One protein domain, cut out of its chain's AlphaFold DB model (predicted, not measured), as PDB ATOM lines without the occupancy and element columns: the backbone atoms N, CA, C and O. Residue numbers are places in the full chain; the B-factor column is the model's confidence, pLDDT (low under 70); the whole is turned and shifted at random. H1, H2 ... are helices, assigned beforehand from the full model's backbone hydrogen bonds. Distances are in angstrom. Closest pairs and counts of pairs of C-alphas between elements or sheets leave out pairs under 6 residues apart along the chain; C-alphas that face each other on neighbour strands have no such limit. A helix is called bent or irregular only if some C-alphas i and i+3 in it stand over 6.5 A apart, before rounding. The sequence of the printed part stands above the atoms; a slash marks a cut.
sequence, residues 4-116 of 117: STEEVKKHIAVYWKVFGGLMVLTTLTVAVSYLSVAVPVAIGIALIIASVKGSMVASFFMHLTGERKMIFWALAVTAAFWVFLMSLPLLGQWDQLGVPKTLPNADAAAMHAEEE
ATOM      1  N   SER A   4     -56.454  -6.967  46.995       61.81
ATOM      2  CA  SER A   4     -56.835  -5.618  46.536       61.81
ATOM      3  C   SER A   4     -56.263  -4.456  47.368       61.81
ATOM      4  O   SER A   4     -56.140  -3.344  46.868       61.81
ATOM      5  N   THR A   5     -55.872  -4.670  48.627       62.03
ATOM      6  CA  THR A   5     -55.457  -3.572  49.524       62.03
ATOM      7  C   THR A   5     -53.972  -3.207  49.421       62.03
ATOM      8  O   THR A   5     -53.618  -2.053  49.660       62.03
ATOM      9  N   GLU A   6     -53.097  -4.146  49.050       62.47
ATOM     10  CA  GLU A   6     -51.656  -3.888  48.892       62.47
ATOM     11  C   GLU A   6     -51.324  -3.192  47.566       62.47
ATOM     12  O   GLU A   6     -50.520  -2.256  47.552       62.47
ATOM     13  N   GLU A   7     -51.995  -3.560  46.468       62.22
ATOM     14  CA  GLU A   7     -51.841  -2.877  45.175       62.22
ATOM     15  C   GLU A   7     -52.254  -1.403  45.262       62.22
ATOM     16  O   GLU A   7     -51.495  -0.514  44.869       62.22
ATOM     17  N   VAL A   8     -53.410  -1.115  45.869       66.00
ATOM     18  CA  VAL A   8     -53.935   0.255  46.004       66.00
ATOM     19  C   VAL A   8     -52.981   1.153  46.800       66.00
ATOM     20  O   VAL A   8     -52.732   2.297  46.414       66.00
ATOM     21  N   LYS A   9     -52.368   0.635  47.872       66.38
ATOM     22  CA  LYS A   9     -51.374   1.388  48.657       66.38
ATOM     23  C   LYS A   9     -50.136   1.745  47.836       66.38
ATOM     24  O   LYS A   9     -49.604   2.846  47.987       66.38
ATOM     25  N   LYS A  10     -49.695   0.852  46.945       63.72
ATOM     26  CA  LYS A  10     -48.532   1.079  46.076       63.72
ATOM     27  C   LYS A  10     -48.792   2.214  45.082       63.72
ATOM     28  O   LYS A  10     -47.936   3.080  44.917       63.72
ATOM     29  N   HIS A  11     -49.991   2.266  44.503       65.06
ATOM     30  CA  HIS A  11     -50.417   3.366  43.637       65.06
ATOM     31  C   HIS A  11     -50.441   4.708  44.368       65.06
ATOM     32  O   HIS A  11     -49.869   5.689  43.891       65.06
ATOM     33  N   ILE A  12     -51.041   4.745  45.558       69.62
ATOM     34  CA  ILE A  12     -51.148   5.966  46.366       69.62
ATOM     35  C   ILE A  12     -49.762   6.488  46.772       69.62
ATOM     36  O   ILE A  12     -49.506   7.690  46.684       69.62
ATOM     37  N   ALA A  13     -48.841   5.599  47.152       65.62
ATOM     38  CA  ALA A  13     -47.475   5.974  47.519       65.62
ATOM     39  C   ALA A  13     -46.697   6.607  46.349       65.62
ATOM     40  O   ALA A  13     -45.905   7.530  46.555       65.62
ATOM     41  N   VAL A  14     -46.937   6.144  45.118       68.81
ATOM     42  CA  VAL A  14     -46.356   6.749  43.912       68.81
ATOM     43  C   VAL A  14     -46.944   8.142  43.674       68.81
ATOM     44  O   VAL A  14     -46.174   9.087  43.506       68.81
ATOM     45  N   TYR A  15     -48.270   8.311  43.760       68.81
ATOM     46  CA  TYR A  15     -48.912   9.628  43.626       68.81
ATOM     47  C   TYR A  15     -48.401  10.647  44.653       68.81
ATOM     48  O   TYR A  15     -48.184  11.809  44.314       68.81
ATOM     49  N   TRP A  16     -48.144  10.222  45.890       72.62
ATOM     50  CA  TRP A  16     -47.607  11.103  46.930       72.62
ATOM     51  C   TRP A  16     -46.167  11.556  46.655       72.62
ATOM     52  O   TRP A  16     -45.837  12.724  46.863       72.62
ATOM     53  N   LYS A  17     -45.314  10.671  46.121       69.06
ATOM     54  CA  LYS A  17     -43.956  11.035  45.676       69.06
ATOM     55  C   LYS A  17     -43.979  12.035  44.516       69.06
ATOM     56  O   LYS A  17     -43.180  12.968  44.509       69.06
ATOM     57  N   VAL A  18     -44.918  11.870  43.581       69.62
ATOM     58  CA  VAL A  18     -45.148  12.806  42.466       69.62
ATOM     59  C   VAL A  18     -45.563  14.169  42.994       69.62
ATOM     60  O   VAL A  18     -44.943  15.176  42.665       69.62
ATOM     61  N   PHE A  19     -46.590  14.191  43.842       74.94
ATOM     62  CA  PHE A  19     -47.114  15.414  44.433       74.94
ATOM     63  C   PHE A  19     -46.025  16.175  45.199       74.94
ATOM     64  O   PHE A  19     -45.846  17.373  44.983       74.94
ATOM     65  N   GLY A  20     -45.231  15.461  46.005       79.50
ATOM     66  CA  GLY A  20     -44.080  16.025  46.709       79.50
ATOM     67  C   GLY A  20     -43.034  16.614  45.761       79.50
ATOM     68  O   GLY A  20     -42.664  17.776  45.909       79.50
ATOM     69  N   GLY A  21     -42.606  15.861  44.744       76.75
ATOM     70  CA  GLY A  21     -41.633  16.352  43.766       76.75
ATOM     71  C   GLY A  21     -42.133  17.581  42.999       76.75
ATOM     72  O   GLY A  21     -41.396  18.551  42.835       76.75
ATOM     73  N   LEU A  22     -43.398  17.586  42.562       76.50
ATOM     74  CA  LEU A  22     -43.976  18.708  41.817       76.50
ATOM     75  C   LEU A  22     -44.121  19.958  42.686       76.50
ATOM     76  O   LEU A  22     -43.874  21.060  42.188       76.50
ATOM     77  N   MET A  23     -44.474  19.803  43.965       81.44
ATOM     78  CA  MET A  23     -44.484  20.913  44.918       81.44
ATOM     79  C   MET A  23     -43.087  21.508  45.100       81.44
ATOM     80  O   MET A  23     -42.929  22.727  44.998       81.44
ATOM     81  N   VAL A  24     -42.070  20.665  45.307       81.50
ATOM     82  CA  VAL A  24     -40.679  21.116  45.476       81.50
ATOM     83  C   VAL A  24     -40.202  21.855  44.231       81.50
ATOM     84  O   VAL A  24     -39.731  22.985  44.339       81.50
ATOM     85  N   LEU A  25     -40.390  21.276  43.042       75.69
ATOM     86  CA  LEU A  25     -39.965  21.906  41.790       75.69
ATOM     87  C   LEU A  25     -40.686  23.229  41.522       75.69
ATOM     88  O   LEU A  25     -40.053  24.167  41.045       75.69
ATOM     89  N   THR A  26     -41.980  23.319  41.839       83.50
ATOM     90  CA  THR A  26     -42.769  24.553  41.668       83.50
ATOM     91  C   THR A  26     -42.305  25.639  42.633       83.50
ATOM     92  O   THR A  26     -42.112  26.782  42.225       83.50
ATOM     93  N   THR A  27     -42.036  25.268  43.886       82.25
ATOM     94  CA  THR A  27     -41.457  26.178  44.884       82.25
ATOM     95  C   THR A  27     -40.086  26.673  44.429       82.25
ATOM     96  O   THR A  27     -39.811  27.865  44.505       82.25
ATOM     97  N   LEU A  28     -39.256  25.786  43.870       78.88
ATOM     98  CA  LEU A  28     -37.965  26.141  43.282       78.88
ATOM     99  C   LEU A  28     -38.102  27.109  42.102       78.88
ATOM    100  O   LEU A  28     -37.320  28.048  42.003       78.88
ATOM    101  N   THR A  29     -39.096  26.923  41.226       76.31
ATOM    102  CA  THR A  29     -39.305  27.828  40.079       76.31
ATOM    103  C   THR A  29     -39.707  29.223  40.538       76.31
ATOM    104  O   THR A  29     -39.195  30.216  40.027       76.31
ATOM    105  N   VAL A  30     -40.585  29.301  41.536       80.88
ATOM    106  CA  VAL A  30     -41.010  30.568  42.137       80.88
ATOM    107  C   VAL A  30     -39.848  31.234  42.883       80.88
ATOM    108  O   VAL A  30     -39.606  32.419  42.691       80.88
ATOM    109  N   ALA A  31     -39.065  30.474  43.656       77.56
ATOM    110  CA  ALA A  31     -37.886  30.977  44.363       77.56
ATOM    111  C   ALA A  31     -36.825  31.543  43.405       77.56
ATOM    112  O   ALA A  31     -36.290  32.623  43.641       77.56
ATOM    113  N   VAL A  32     -36.565  30.850  42.295       72.62
ATOM    114  CA  VAL A  32     -35.687  31.351  41.232       72.62
ATOM    115  C   VAL A  32     -36.252  32.620  40.600       72.62
ATOM    116  O   VAL A  32     -35.489  33.542  40.339       72.62
ATOM    117  N   SER A  33     -37.568  32.709  40.393       67.81
ATOM    118  CA  SER A  33     -38.195  33.914  39.836       67.81
ATOM    119  C   SER A  33     -38.059  35.150  40.733       67.81
ATOM    120  O   SER A  33     -38.194  36.264  40.231       67.81
ATOM    121  N   TYR A  34     -37.801  34.982  42.035       68.00
ATOM    122  CA  TYR A  34     -37.524  36.094  42.952       68.00
ATOM    123  C   TYR A  34     -36.065  36.560  42.921       68.00
ATOM    124  O   TYR A  34     -35.775  37.676  43.354       68.00
ATOM    125  N   LEU A  35     -35.142  35.751  42.394       67.50
ATOM    126  CA  LEU A  35     -33.784  36.200  42.110       67.50
ATOM    127  C   LEU A  35     -33.836  37.037  40.830       67.50
ATOM    128  O   LEU A  35     -33.990  36.516  39.729       67.50
ATOM    129  N   SER A  36     -33.735  38.356  40.973       60.09
ATOM    130  CA  SER A  36     -33.676  39.299  39.856       60.09
ATOM    131  C   SER A  36     -32.344  39.153  39.110       60.09
ATOM    132  O   SER A  36     -31.398  39.907  39.342       60.09
ATOM    133  N   VAL A  37     -32.247  38.138  38.252       63.69
ATOM    134  CA  VAL A  37     -31.088  37.875  37.389       63.69
ATOM    135  C   VAL A  37     -31.375  38.403  35.980       63.69
ATOM    136  O   VAL A  37     -32.525  38.458  35.550       63.69
ATOM    137  N   ALA A  38     -30.328  38.801  35.250       68.69
ATOM    138  CA  ALA A  38     -30.429  39.265  33.868       68.69
ATOM    139  C   ALA A  38     -31.281  38.317  32.998       68.69
ATOM    140  O   ALA A  38     -31.124  37.095  33.060       68.69
ATOM    141  N   VAL A  39     -32.146  38.896  32.152       73.94
ATOM    142  CA  VAL A  39     -33.136  38.208  31.295       73.94
ATOM    143  C   VAL A  39     -32.624  36.913  30.630       73.94
ATOM    144  O   VAL A  39     -33.303  35.892  30.754       73.94
ATOM    145  N   PRO A  40     -31.441  36.869  29.977       74.44
ATOM    146  CA  PRO A  40     -30.961  35.634  29.348       74.44
ATOM    147  C   PRO A  40     -30.647  34.508  30.346       74.44
ATOM    148  O   PRO A  40     -30.874  33.336  30.047       74.44
ATOM    149  N   VAL A  41     -30.177  34.841  31.550       75.69
ATOM    150  CA  VAL A  41     -29.885  33.852  32.599       75.69
ATOM    151  C   VAL A  41     -31.183  33.304  33.192       75.69
ATOM    152  O   VAL A  41     -31.298  32.099  33.410       75.69
ATOM    153  N   ALA A  42     -32.191  34.160  33.381       77.75
ATOM    154  CA  ALA A  42     -33.511  33.744  33.850       77.75
ATOM    155  C   ALA A  42     -34.170  32.729  32.895       77.75
ATOM    156  O   ALA A  42     -34.707  31.720  33.350       77.75
ATOM    157  N   ILE A  43     -34.062  32.944  31.577       81.94
ATOM    158  CA  ILE A  43     -34.566  32.006  30.557       81.94
ATOM    159  C   ILE A  43     -33.838  30.657  30.645       81.94
ATOM    160  O   ILE A  43     -34.487  29.611  30.637       81.94
ATOM    161  N   GLY A  44     -32.506  30.663  30.777       83.69
ATOM    162  CA  GLY A  44     -31.721  29.432  30.916       83.69
ATOM    163  C   GLY A  44     -32.144  28.597  32.127       83.69
ATOM    164  O   GLY A  44     -32.390  27.396  32.003       83.69
ATOM    165  N   ILE A  45     -32.312  29.233  33.290       79.56
ATOM    166  CA  ILE A  45     -32.748  28.535  34.506       79.56
ATOM    167  C   ILE A  45     -34.198  28.042  34.362       79.56
ATOM    168  O   ILE A  45     -34.500  26.909  34.745       79.56
ATOM    169  N   ALA A  46     -35.084  28.840  33.759       79.69
ATOM    170  CA  ALA A  46     -36.466  28.440  33.502       79.69
ATOM    171  C   ALA A  46     -36.552  27.191  32.606       79.69
ATOM    172  O   ALA A  46     -37.317  26.276  32.916       79.69
ATOM    173  N   LEU A  47     -35.737  27.103  31.549       81.69
ATOM    174  CA  LEU A  47     -35.674  25.933  30.665       81.69
ATOM    175  C   LEU A  47     -35.141  24.683  31.376       81.69
ATOM    176  O   LEU A  47     -35.661  23.586  31.155       81.69
ATOM    177  N   ILE A  48     -34.147  24.834  32.258       83.38
ATOM    178  CA  ILE A  48     -33.633  23.724  33.072       83.38
ATOM    179  C   ILE A  48     -34.737  23.213  33.999       83.38
ATOM    180  O   ILE A  48     -35.032  22.020  33.997       83.38
ATOM    181  N   ILE A  49     -35.401  24.099  34.746       81.62
ATOM    182  CA  ILE A  49     -36.462  23.687  35.678       81.62
ATOM    183  C   ILE A  49     -37.644  23.073  34.923       81.62
ATOM    184  O   ILE A  49     -38.175  22.047  35.353       81.62
ATOM    185  N   ALA A  50     -38.025  23.646  33.779       80.81
ATOM    186  CA  ALA A  50     -39.054  23.086  32.912       80.81
ATOM    187  C   ALA A  50     -38.681  21.677  32.427       80.81
ATOM    188  O   ALA A  50     -39.516  20.774  32.498       80.81
ATOM    189  N   SER A  51     -37.426  21.462  32.022       79.75
ATOM    190  CA  SER A  51     -36.926  20.147  31.604       79.75
ATOM    191  C   SER A  51     -36.965  19.143  32.751       79.75
ATOM    192  O   SER A  51     -37.499  18.056  32.573       79.75
ATOM    193  N   VAL A  52     -36.506  19.507  33.953       81.00
ATOM    194  CA  VAL A  52     -36.556  18.606  35.120       81.00
ATOM    195  C   VAL A  52     -38.005  18.288  35.502       81.00
ATOM    196  O   VAL A  52     -38.329  17.130  35.763       81.00
ATOM    197  N   LYS A  53     -38.910  19.276  35.475       79.00
ATOM    198  CA  LYS A  53     -40.342  19.066  35.748       79.00
ATOM    199  C   LYS A  53     -40.972  18.136  34.711       79.00
ATOM    200  O   LYS A  53     -41.689  17.211  35.089       79.00
ATOM    201  N   GLY A  54     -40.653  18.337  33.433       73.25
ATOM    202  CA  GLY A  54     -41.086  17.490  32.322       73.25
ATOM    203  C   GLY A  54     -40.539  16.065  32.408       73.25
ATOM    204  O   GLY A  54     -41.310  15.115  32.296       73.25
ATOM    205  N   SER A  55     -39.244  15.894  32.686       71.31
ATOM    206  CA  SER A  55     -38.609  14.587  32.892       71.31
ATOM    207  C   SER A  55     -39.176  13.869  34.107       71.31
ATOM    208  O   SER A  55     -39.359  12.660  34.060       71.31
ATOM    209  N   MET A  56     -39.516  14.592  35.175       70.31
ATOM    210  CA  MET A  56     -40.172  14.005  36.335       70.31
ATOM    211  C   MET A  56     -41.580  13.524  35.966       70.31
ATOM    212  O   MET A  56     -41.906  12.368  36.210       70.31
ATOM    213  N   VAL A  57     -42.390  14.340  35.287       69.38
ATOM    214  CA  VAL A  57     -43.696  13.886  34.774       69.38
ATOM    215  C   VAL A  57     -43.525  12.653  33.881       69.38
ATOM    216  O   VAL A  57     -44.206  11.655  34.105       69.38
ATOM    217  N   ALA A  58     -42.564  12.666  32.954       67.00
ATOM    218  CA  ALA A  58     -42.265  11.528  32.093       67.00
ATOM    219  C   ALA A  58     -41.896  10.284  32.914       67.00
ATOM    220  O   ALA A  58     -42.615   9.297  32.842       67.00
ATOM    221  N   SER A  59     -40.856  10.340  33.751       65.06
ATOM    222  CA  SER A  59     -40.373   9.221  34.572       65.06
ATOM    223  C   SER A  59     -41.403   8.701  35.578       65.06
ATOM    224  O   SER A  59     -41.394   7.511  35.882       65.06
ATOM    225  N   PHE A  60     -42.319   9.535  36.071       61.59
ATOM    226  CA  PHE A  60     -43.372   9.102  36.994       61.59
ATOM    227  C   PHE A  60     -44.608   8.528  36.294       61.59
ATOM    228  O   PHE A  60     -45.222   7.612  36.838       61.59
ATOM    229  N   PHE A  61     -44.908   8.942  35.060       56.81
ATOM    230  CA  PHE A  61     -45.721   8.118  34.156       56.81
ATOM    231  C   PHE A  61     -44.991   6.817  33.756       56.81
ATOM    232  O   PHE A  61     -45.625   5.896  33.240       56.81
ATOM    233  N   MET A  62     -43.677   6.717  34.006       57.16
ATOM    234  CA  MET A  62     -42.816   5.639  33.511       57.16
ATOM    235  C   MET A  62     -42.362   4.602  34.542       57.16
ATOM    236  O   MET A  62     -41.948   3.526  34.119       57.16
ATOM    237  N   HIS A  63     -42.455   4.816  35.858       59.31
ATOM    238  CA  HIS A  63     -42.139   3.743  36.812       59.31
ATOM    239  C   HIS A  63     -43.339   2.797  37.012       59.31
ATOM    240  O   HIS A  63     -43.998   2.796  38.051       59.31
ATOM    241  N   LEU A  64     -43.599   2.019  35.953       59.06
ATOM    242  CA  LEU A  64     -44.379   0.782  35.847       59.06
ATOM    243  C   LEU A  64     -45.521   0.594  36.863       59.06
ATOM    244  O   LEU A  64     -45.347  -0.019  37.917       59.06
ATOM    245  N   THR A  65     -46.747   0.901  36.439       48.47
ATOM    246  CA  THR A  65     -47.830  -0.070  36.658       48.47
ATOM    247  C   THR A  65     -48.137  -0.767  35.334       48.47
ATOM    248  O   THR A  65     -48.890  -0.266  34.503       48.47
ATOM    249  N   GLY A  66     -47.514  -1.920  35.112       51.41
ATOM    250  CA  GLY A  66     -48.067  -2.931  34.217       51.41
ATOM    251  C   GLY A  66     -47.553  -2.943  32.784       51.41
ATOM    252  O   GLY A  66     -46.734  -3.795  32.477       51.41
ATOM    253  N   GLU A  67     -48.081  -2.113  31.870       48.97
ATOM    254  CA  GLU A  67     -48.246  -2.675  30.510       48.97
ATOM    255  C   GLU A  67     -48.327  -1.734  29.291       48.97
ATOM    256  O   GLU A  67     -48.675  -2.192  28.207       48.97
ATOM    257  N   ARG A  68     -48.013  -0.430  29.363       60.41
ATOM    258  CA  ARG A  68     -48.312   0.477  28.223       60.41
ATOM    259  C   ARG A  68     -47.119   1.220  27.612       60.41
ATOM    260  O   ARG A  68     -47.046   2.444  27.658       60.41
ATOM    261  N   LYS A  69     -46.247   0.484  26.907       59.28
ATOM    262  CA  LYS A  69     -45.207   1.040  26.000       59.28
ATOM    263  C   LYS A  69     -45.774   2.010  24.944       59.28
ATOM    264  O   LYS A  69     -45.066   2.897  24.481       59.28
ATOM    265  N   MET A  70     -47.057   1.874  24.600       63.19
ATOM    266  CA  MET A  70     -47.725   2.689  23.581       63.19
ATOM    267  C   MET A  70     -47.854   4.174  23.960       63.19
ATOM    268  O   MET A  70     -47.733   5.022  23.082       63.19
ATOM    269  N   ILE A  71     -48.016   4.513  25.248       72.62
ATOM    270  CA  ILE A  71     -48.070   5.922  25.687       72.62
ATOM    271  C   ILE A  71     -46.704   6.594  25.535       72.62
ATOM    272  O   ILE A  71     -46.642   7.740  25.107       72.62
ATOM    273  N   PHE A  72     -45.607   5.892  25.835       70.38
ATOM    274  CA  PHE A  72     -44.266   6.451  25.648       70.38
ATOM    275  C   PHE A  72     -43.986   6.738  24.170       70.38
ATOM    276  O   PHE A  72     -43.467   7.795  23.833       70.38
ATOM    277  N   TRP A  73     -44.403   5.830  23.286       73.06
ATOM    278  CA  TRP A  73     -44.326   6.039  21.843       73.06
ATOM    279  C   TRP A  73     -45.187   7.225  21.385       73.06
ATOM    280  O   TRP A  73     -44.709   8.063  20.631       73.06
ATOM    281  N   ALA A  74     -46.415   7.359  21.894       77.75
ATOM    282  CA  ALA A  74     -47.274   8.505  21.597       77.75
ATOM    283  C   ALA A  74     -46.681   9.837  22.107       77.75
ATOM    284  O   ALA A  74     -46.708  10.838  21.392       77.75
ATOM    285  N   LEU A  75     -46.090   9.858  23.308       76.50
ATOM    286  CA  LEU A  75     -45.387  11.030  23.848       76.50
ATOM    287  C   LEU A  75     -44.134  11.375  23.033       76.50
ATOM    288  O   LEU A  75     -43.887  12.542  22.748       76.50
ATOM    289  N   ALA A  76     -43.368  10.373  22.608       79.62
ATOM    290  CA  ALA A  76     -42.200  10.585  21.759       79.62
ATOM    291  C   ALA A  76     -42.595  11.134  20.377       79.62
ATOM    292  O   ALA A  76     -41.984  12.089  19.903       79.62
ATOM    293  N   VAL A  77     -43.645  10.586  19.755       84.38
ATOM    294  CA  VAL A  77     -44.163  11.061  18.461       84.38
ATOM    295  C   VAL A  77     -44.717  12.481  18.576       84.38
ATOM    296  O   VAL A  77     -44.416  13.316  17.730       84.38
ATOM    297  N   THR A  78     -45.476  12.795  19.630       84.75
ATOM    298  CA  THR A  78     -45.993  14.160  19.852       84.75
ATOM    299  C   THR A  78     -44.874  15.167  20.108       84.75
ATOM    300  O   THR A  78     -44.919  16.259  19.549       84.75
ATOM    301  N   ALA A  79     -43.838  14.803  20.870       83.56
ATOM    302  CA  ALA A  79     -42.656  15.644  21.059       83.56
ATOM    303  C   ALA A  79     -41.891  15.862  19.742       83.56
ATOM    304  O   ALA A  79     -41.543  16.996  19.420       83.56
ATOM    305  N   ALA A  80     -41.682  14.807  18.948       87.69
ATOM    306  CA  ALA A  80     -41.043  14.913  17.637       87.69
ATOM    307  C   ALA A  80     -41.846  15.813  16.684       87.69
ATOM    308  O   ALA A  80     -41.276  16.676  16.018       87.69
ATOM    309  N   PHE A  81     -43.172  15.665  16.663       90.56
ATOM    310  CA  PHE A  81     -44.057  16.491  15.845       90.56
ATOM    311  C   PHE A  81     -44.070  17.951  16.309       90.56
ATOM    312  O   PHE A  81     -44.044  18.856  15.483       90.56
ATOM    313  N   TRP A  82     -44.046  18.198  17.621       89.44
ATOM    314  CA  TRP A  82     -43.924  19.544  18.179       89.44
ATOM    315  C   TRP A  82     -42.606  20.215  17.774       89.44
ATOM    316  O   TRP A  82     -42.629  21.359  17.324       89.44
ATOM    317  N   VAL A  83     -41.473  19.502  17.861       90.12
ATOM    318  CA  VAL A  83     -40.169  20.009  17.397       90.12
ATOM    319  C   VAL A  83     -40.211  20.305  15.899       90.12
ATOM    320  O   VAL A  83     -39.775  21.373  15.479       90.12
ATOM    321  N   PHE A  84     -40.784  19.403  15.099       91.19
ATOM    322  CA  PHE A  84     -40.953  19.605  13.662       91.19
ATOM    323  C   PHE A  84     -41.793  20.857  13.363       91.19
ATOM    324  O   PHE A  84     -41.346  21.730  12.623       91.19
ATOM    325  N   LEU A  85     -42.956  21.013  14.000       88.19
ATOM    326  CA  LEU A  85     -43.813  22.186  13.821       88.19
ATOM    327  C   LEU A  85     -43.161  23.486  14.296       88.19
ATOM    328  O   LEU A  85     -43.348  24.502  13.640       88.19
ATOM    329  N   MET A  86     -42.393  23.472  15.390       88.25
ATOM    330  CA  MET A  86     -41.642  24.652  15.837       88.25
ATOM    331  C   MET A  86     -40.462  24.973  14.921       88.25
ATOM    332  O   MET A  86     -40.124  26.144  14.751       88.25
ATOM    333  N   SER A  87     -39.871  23.966  14.276       86.00
ATOM    334  CA  SER A  87     -38.804  24.178  13.299       86.00
ATOM    335  C   SER A  87     -39.298  24.852  12.014       86.00
ATOM    336  O   SER A  87     -38.543  25.611  11.426       86.00
ATOM    337  N   LEU A  88     -40.562  24.677  11.603       87.06
ATOM    338  CA  LEU A  88     -41.119  25.302  10.391       87.06
ATOM    339  C   LEU A  88     -41.093  26.847  10.395       87.06
ATOM    340  O   LEU A  88     -40.551  27.412   9.451       87.06
ATOM    341  N   PRO A  89     -41.615  27.569  11.408       83.88
ATOM    342  CA  PRO A  89     -41.506  29.027  11.474       83.88
ATOM    343  C   PRO A  89     -40.073  29.487  11.768       83.88
ATOM    344  O   PRO A  89     -39.687  30.580  11.361       83.88
ATOM    345  N   LEU A  90     -39.270  28.662  12.451       81.56
ATOM    346  CA  LEU A  90     -37.839  28.907  12.622       81.56
ATOM    347  C   LEU A  90     -37.082  28.821  11.299       81.56
ATOM    348  O   LEU A  90     -36.190  29.619  11.094       81.56
ATOM    349  N   LEU A  91     -37.436  27.915  10.391       80.06
ATOM    350  CA  LEU A  91     -36.840  27.805   9.058       80.06
ATOM    351  C   LEU A  91     -37.420  28.842   8.089       80.06
ATOM    352  O   LEU A  91     -36.681  29.452   7.324       80.06
ATOM    353  N   GLY A  92     -38.722  29.111   8.175       76.69
ATOM    354  CA  GLY A  92     -39.404  30.112   7.355       76.69
ATOM    355  C   GLY A  92     -38.952  31.549   7.629       76.69
ATOM    356  O   GLY A  92     -38.851  32.337   6.695       76.69
ATOM    357  N   GLN A  93     -38.606  31.898   8.876       70.69
ATOM    358  CA  GLN A  93     -38.015  33.217   9.162       70.69
ATOM    359  C   GLN A  93     -36.619  33.387   8.541       70.69
ATOM    360  O   GLN A  93     -36.267  34.505   8.173       70.69
ATOM    361  N   TRP A  94     -35.839  32.306   8.389       66.31
ATOM    362  CA  TRP A  94     -34.565  32.358   7.660       66.31
ATOM    363  C   TRP A  94     -34.795  32.556   6.155       66.31
ATOM    364  O   TRP A  94     -34.007  33.242   5.510       66.31
ATOM    365  N   ASP A  95     -35.892  32.014   5.616       68.69
ATOM    366  CA  ASP A  95     -36.273  32.134   4.200       68.69
ATOM    367  C   ASP A  95     -36.867  33.521   3.850       68.69
ATOM    368  O   ASP A  95     -36.713  34.026   2.738       68.69
ATOM    369  N   GLN A  96     -37.478  34.215   4.820       60.19
ATOM    370  CA  GLN A  96     -38.100  35.534   4.624       60.19
ATOM    371  C   GLN A  96     -37.130  36.723   4.474       60.19
ATOM    372  O   GLN A  96     -37.587  37.846   4.260       60.19
ATOM    373  N   LEU A  97     -35.812  36.511   4.527       57.50
ATOM    374  CA  LEU A  97     -34.816  37.574   4.324       57.50
ATOM    375  C   LEU A  97     -34.427  37.790   2.843       57.50
ATOM    376  O   LEU A  97     -33.624  38.675   2.554       57.50
ATOM    377  N   GLY A  98     -34.987  37.011   1.907       60.06
ATOM    378  CA  GLY A  98     -34.580  37.001   0.494       60.06
ATOM    379  C   GLY A  98     -35.448  37.768  -0.513       60.06
ATOM    380  O   GLY A  98     -35.030  37.901  -1.660       60.06
ATOM    381  N   VAL A  99     -36.634  38.279  -0.155       60.91
ATOM    382  CA  VAL A  99     -37.502  38.983  -1.126       60.91
ATOM    383  C   VAL A  99     -38.068  40.273  -0.527       60.91
ATOM    384  O   VAL A  99     -39.049  40.229   0.222       60.91
ATOM    385  N   PRO A 100     -37.506  41.444  -0.878       60.44
ATOM    386  CA  PRO A 100     -38.179  42.713  -0.668       60.44
ATOM    387  C   PRO A 100     -39.502  42.684  -1.440       60.44
ATOM    388  O   PRO A 100     -39.516  42.538  -2.660       60.44
ATOM    389  N   LYS A 101     -40.632  42.836  -0.745       65.88
ATOM    390  CA  LYS A 101     -41.882  43.247  -1.393       65.88
ATOM    391  C   LYS A 101     -41.717  44.710  -1.807       65.88
ATOM    392  O   LYS A 101     -42.141  45.607  -1.081       65.88
ATOM    393  N   THR A 102     -41.082  44.961  -2.947       63.94
ATOM    394  CA  THR A 102     -41.266  46.242  -3.626       63.94
ATOM    395  C   THR A 102     -42.678  46.233  -4.196       63.94
ATOM    396  O   THR A 102     -43.080  45.341  -4.941       63.94
ATOM    397  N   LEU A 103     -43.487  47.169  -3.713       68.88
ATOM    398  CA  LEU A 103     -44.851  47.341  -4.174       68.88
ATOM    399  C   LEU A 103     -44.817  47.860  -5.629       68.88
ATOM    400  O   LEU A 103     -43.984  48.714  -5.928       68.88
ATOM    401  N   PRO A 104     -45.723  47.409  -6.520       65.12
ATOM    402  CA  PRO A 104     -45.761  47.801  -7.942       65.12
ATOM    403  C   PRO A 104     -45.993  49.298  -8.215       65.12
ATOM    404  O   PRO A 104     -46.082  49.716  -9.361       65.12
ATOM    405  N   ASN A 105     -46.179  50.106  -7.170       64.25
ATOM    406  CA  ASN A 105     -46.457  51.537  -7.248       64.25
ATOM    407  C   ASN A 105     -45.217  52.415  -7.000       64.25
ATOM    408  O   ASN A 105     -45.342  53.637  -7.051       64.25
ATOM    409  N   ALA A 106     -44.044  51.827  -6.740       61.12
ATOM    410  CA  ALA A 106     -42.787  52.578  -6.654       61.12
ATOM    411  C   ALA A 106     -42.414  53.222  -8.005       61.12
ATOM    412  O   ALA A 106     -41.880  54.328  -8.041       61.12
ATOM    413  N   ASP A 107     -42.789  52.568  -9.103       58.81
ATOM    414  CA  ASP A 107     -42.477  52.988 -10.471       58.81
ATOM    415  C   ASP A 107     -43.481  54.041 -10.980       58.81
ATOM    416  O   ASP A 107     -43.150  54.892 -11.800       58.81
ATOM    417  N   ALA A 108     -44.704  54.041 -10.433       57.91
ATOM    418  CA  ALA A 108     -45.742  55.018 -10.768       57.91
ATOM    419  C   ALA A 108     -45.368  56.434 -10.300       57.91
ATOM    420  O   ALA A 108     -45.617  57.405 -11.006       57.91
ATOM    421  N   ALA A 109     -44.714  56.564  -9.139       61.50
ATOM    422  CA  ALA A 109     -44.234  57.856  -8.647       61.50
ATOM    423  C   ALA A 109     -43.086  58.426  -9.504       61.50
ATOM    424  O   ALA A 109     -42.992  59.640  -9.657       61.50
ATOM    425  N   ALA A 110     -42.244  57.562 -10.083       59.94
ATOM    426  CA  ALA A 110     -41.183  57.977 -11.000       59.94
ATOM    427  C   ALA A 110     -41.746  58.390 -12.370       59.94
ATOM    428  O   ALA A 110     -41.314  59.389 -12.933       59.94
ATOM    429  N   MET A 111     -42.766  57.679 -12.861       56.97
ATOM    430  CA  MET A 111     -43.398  57.969 -14.151       56.97
ATOM    431  C   MET A 111     -44.211  59.281 -14.132       56.97
ATOM    432  O   MET A 111     -44.206  60.012 -15.115       56.97
ATOM    433  N   HIS A 112     -44.825  59.644 -12.997       57.53
ATOM    434  CA  HIS A 112     -45.488  60.947 -12.829       57.53
ATOM    435  C   HIS A 112     -44.519  62.132 -12.671       57.53
ATOM    436  O   HIS A 112     -44.918  63.266 -12.912       57.53
ATOM    437  N   ALA A 113     -43.265  61.893 -12.277       58.91
ATOM    438  CA  ALA A 113     -42.249  62.941 -12.167       58.91
ATOM    439  C   ALA A 113     -41.570  63.266 -13.512       58.91
ATOM    440  O   ALA A 113     -40.989  64.339 -13.653       58.91
ATOM    441  N   GLU A 114     -41.647  62.360 -14.493       60.66
ATOM    442  CA  GLU A 114     -41.125  62.579 -15.850       60.66
ATOM    443  C   GLU A 114     -42.141  63.285 -16.771       60.66
ATOM    444  O   GLU A 114     -41.737  63.953 -17.713       60.66
ATOM    445  N   GLU A 115     -43.448  63.190 -16.490       56.75
ATOM    446  CA  GLU A 115     -44.508  63.808 -17.313       56.75
ATOM    447  C   GLU A 115     -44.758  65.302 -16.987       56.75
ATOM    448  O   GLU A 115     -45.442  65.990 -17.741       56.75
ATOM    449  N   GLU A 116     -44.181  65.826 -15.893       56.28
ATOM    450  CA  GLU A 116     -44.216  67.257 -15.521       56.28
ATOM    451  C   GLU A 116     -42.959  68.061 -15.936       56.28
ATOM    452  O   GLU A 116     -42.832  69.225 -15.544       56.28
TER     453      GLU A 116
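This is residues 4 to 116 of the 117 residues of an uncharacterized protein of Candidatus Marinimicrobia bacterium (UniProt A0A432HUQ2). What shape do these atoms make? A helical hairpin of two long helices side by side, H1 and H2, is followed by a third long helix, H3, which turns back near the end of H2 and runs out as an arm, with the small helix H4 near its tip; residues 76 to 116 stick out free. What is it made of? The printed part has 113 residues with four named helices, in the order H1, H2, H3, H4, and no named strand; the class is all helix. How spread out is it? It is extended, a rod spanning 96 by 40 by 17 A, with a radius of gyration of the C-alphas of 26.5 A.

Where do the first helices lie? H1, residues 4 to 34, begins at C-alpha 4 (-56.835, -5.618, 46.536) and is 46.1 A long. H2, residues 39 to 62, is 34.0 A long. Where are the others? H3, residues 69 to 95, is 39.0 A long; it is neither bent nor irregular, but only just: C-alphas 86 and 89 are 6.2 A apart. H4, residues 106 to 114, ends at C-alpha 114 (-41.125, 62.579, -15.850).

How do H1 and H2 stand? They touch and form a hairpin, opposite ways at a shallow tilt of 2 degrees; their closest C-alphas, of Thr 29 and Ile 49, are 6.7 A apart. What of H3 and H4? H2 and H3 are near each other, with 7 pairs of C-alphas within 10 A. H4 is apart from H1, H2 and H3. Are the helix backbones complete? Every O i to N i+4 pair is within hydrogen-bond range in H2, against 26 of 27 in H1, 20 of 23 in H3 and 4 of 5 in H4.

How large is it? The two C-alphas farthest apart, of Thr 5 and Glu 116, are 96.8 A apart. Are there cuts or long links? The printed part has no cut; the link H1 to H2 is tight, and the links H2 to H3 and H3 to H4 are short. Where is confidence low? The mean pLDDT of the printed part is 71.0, and 57 residues are under 70, among them residues 57 to 70 and 94 to 116.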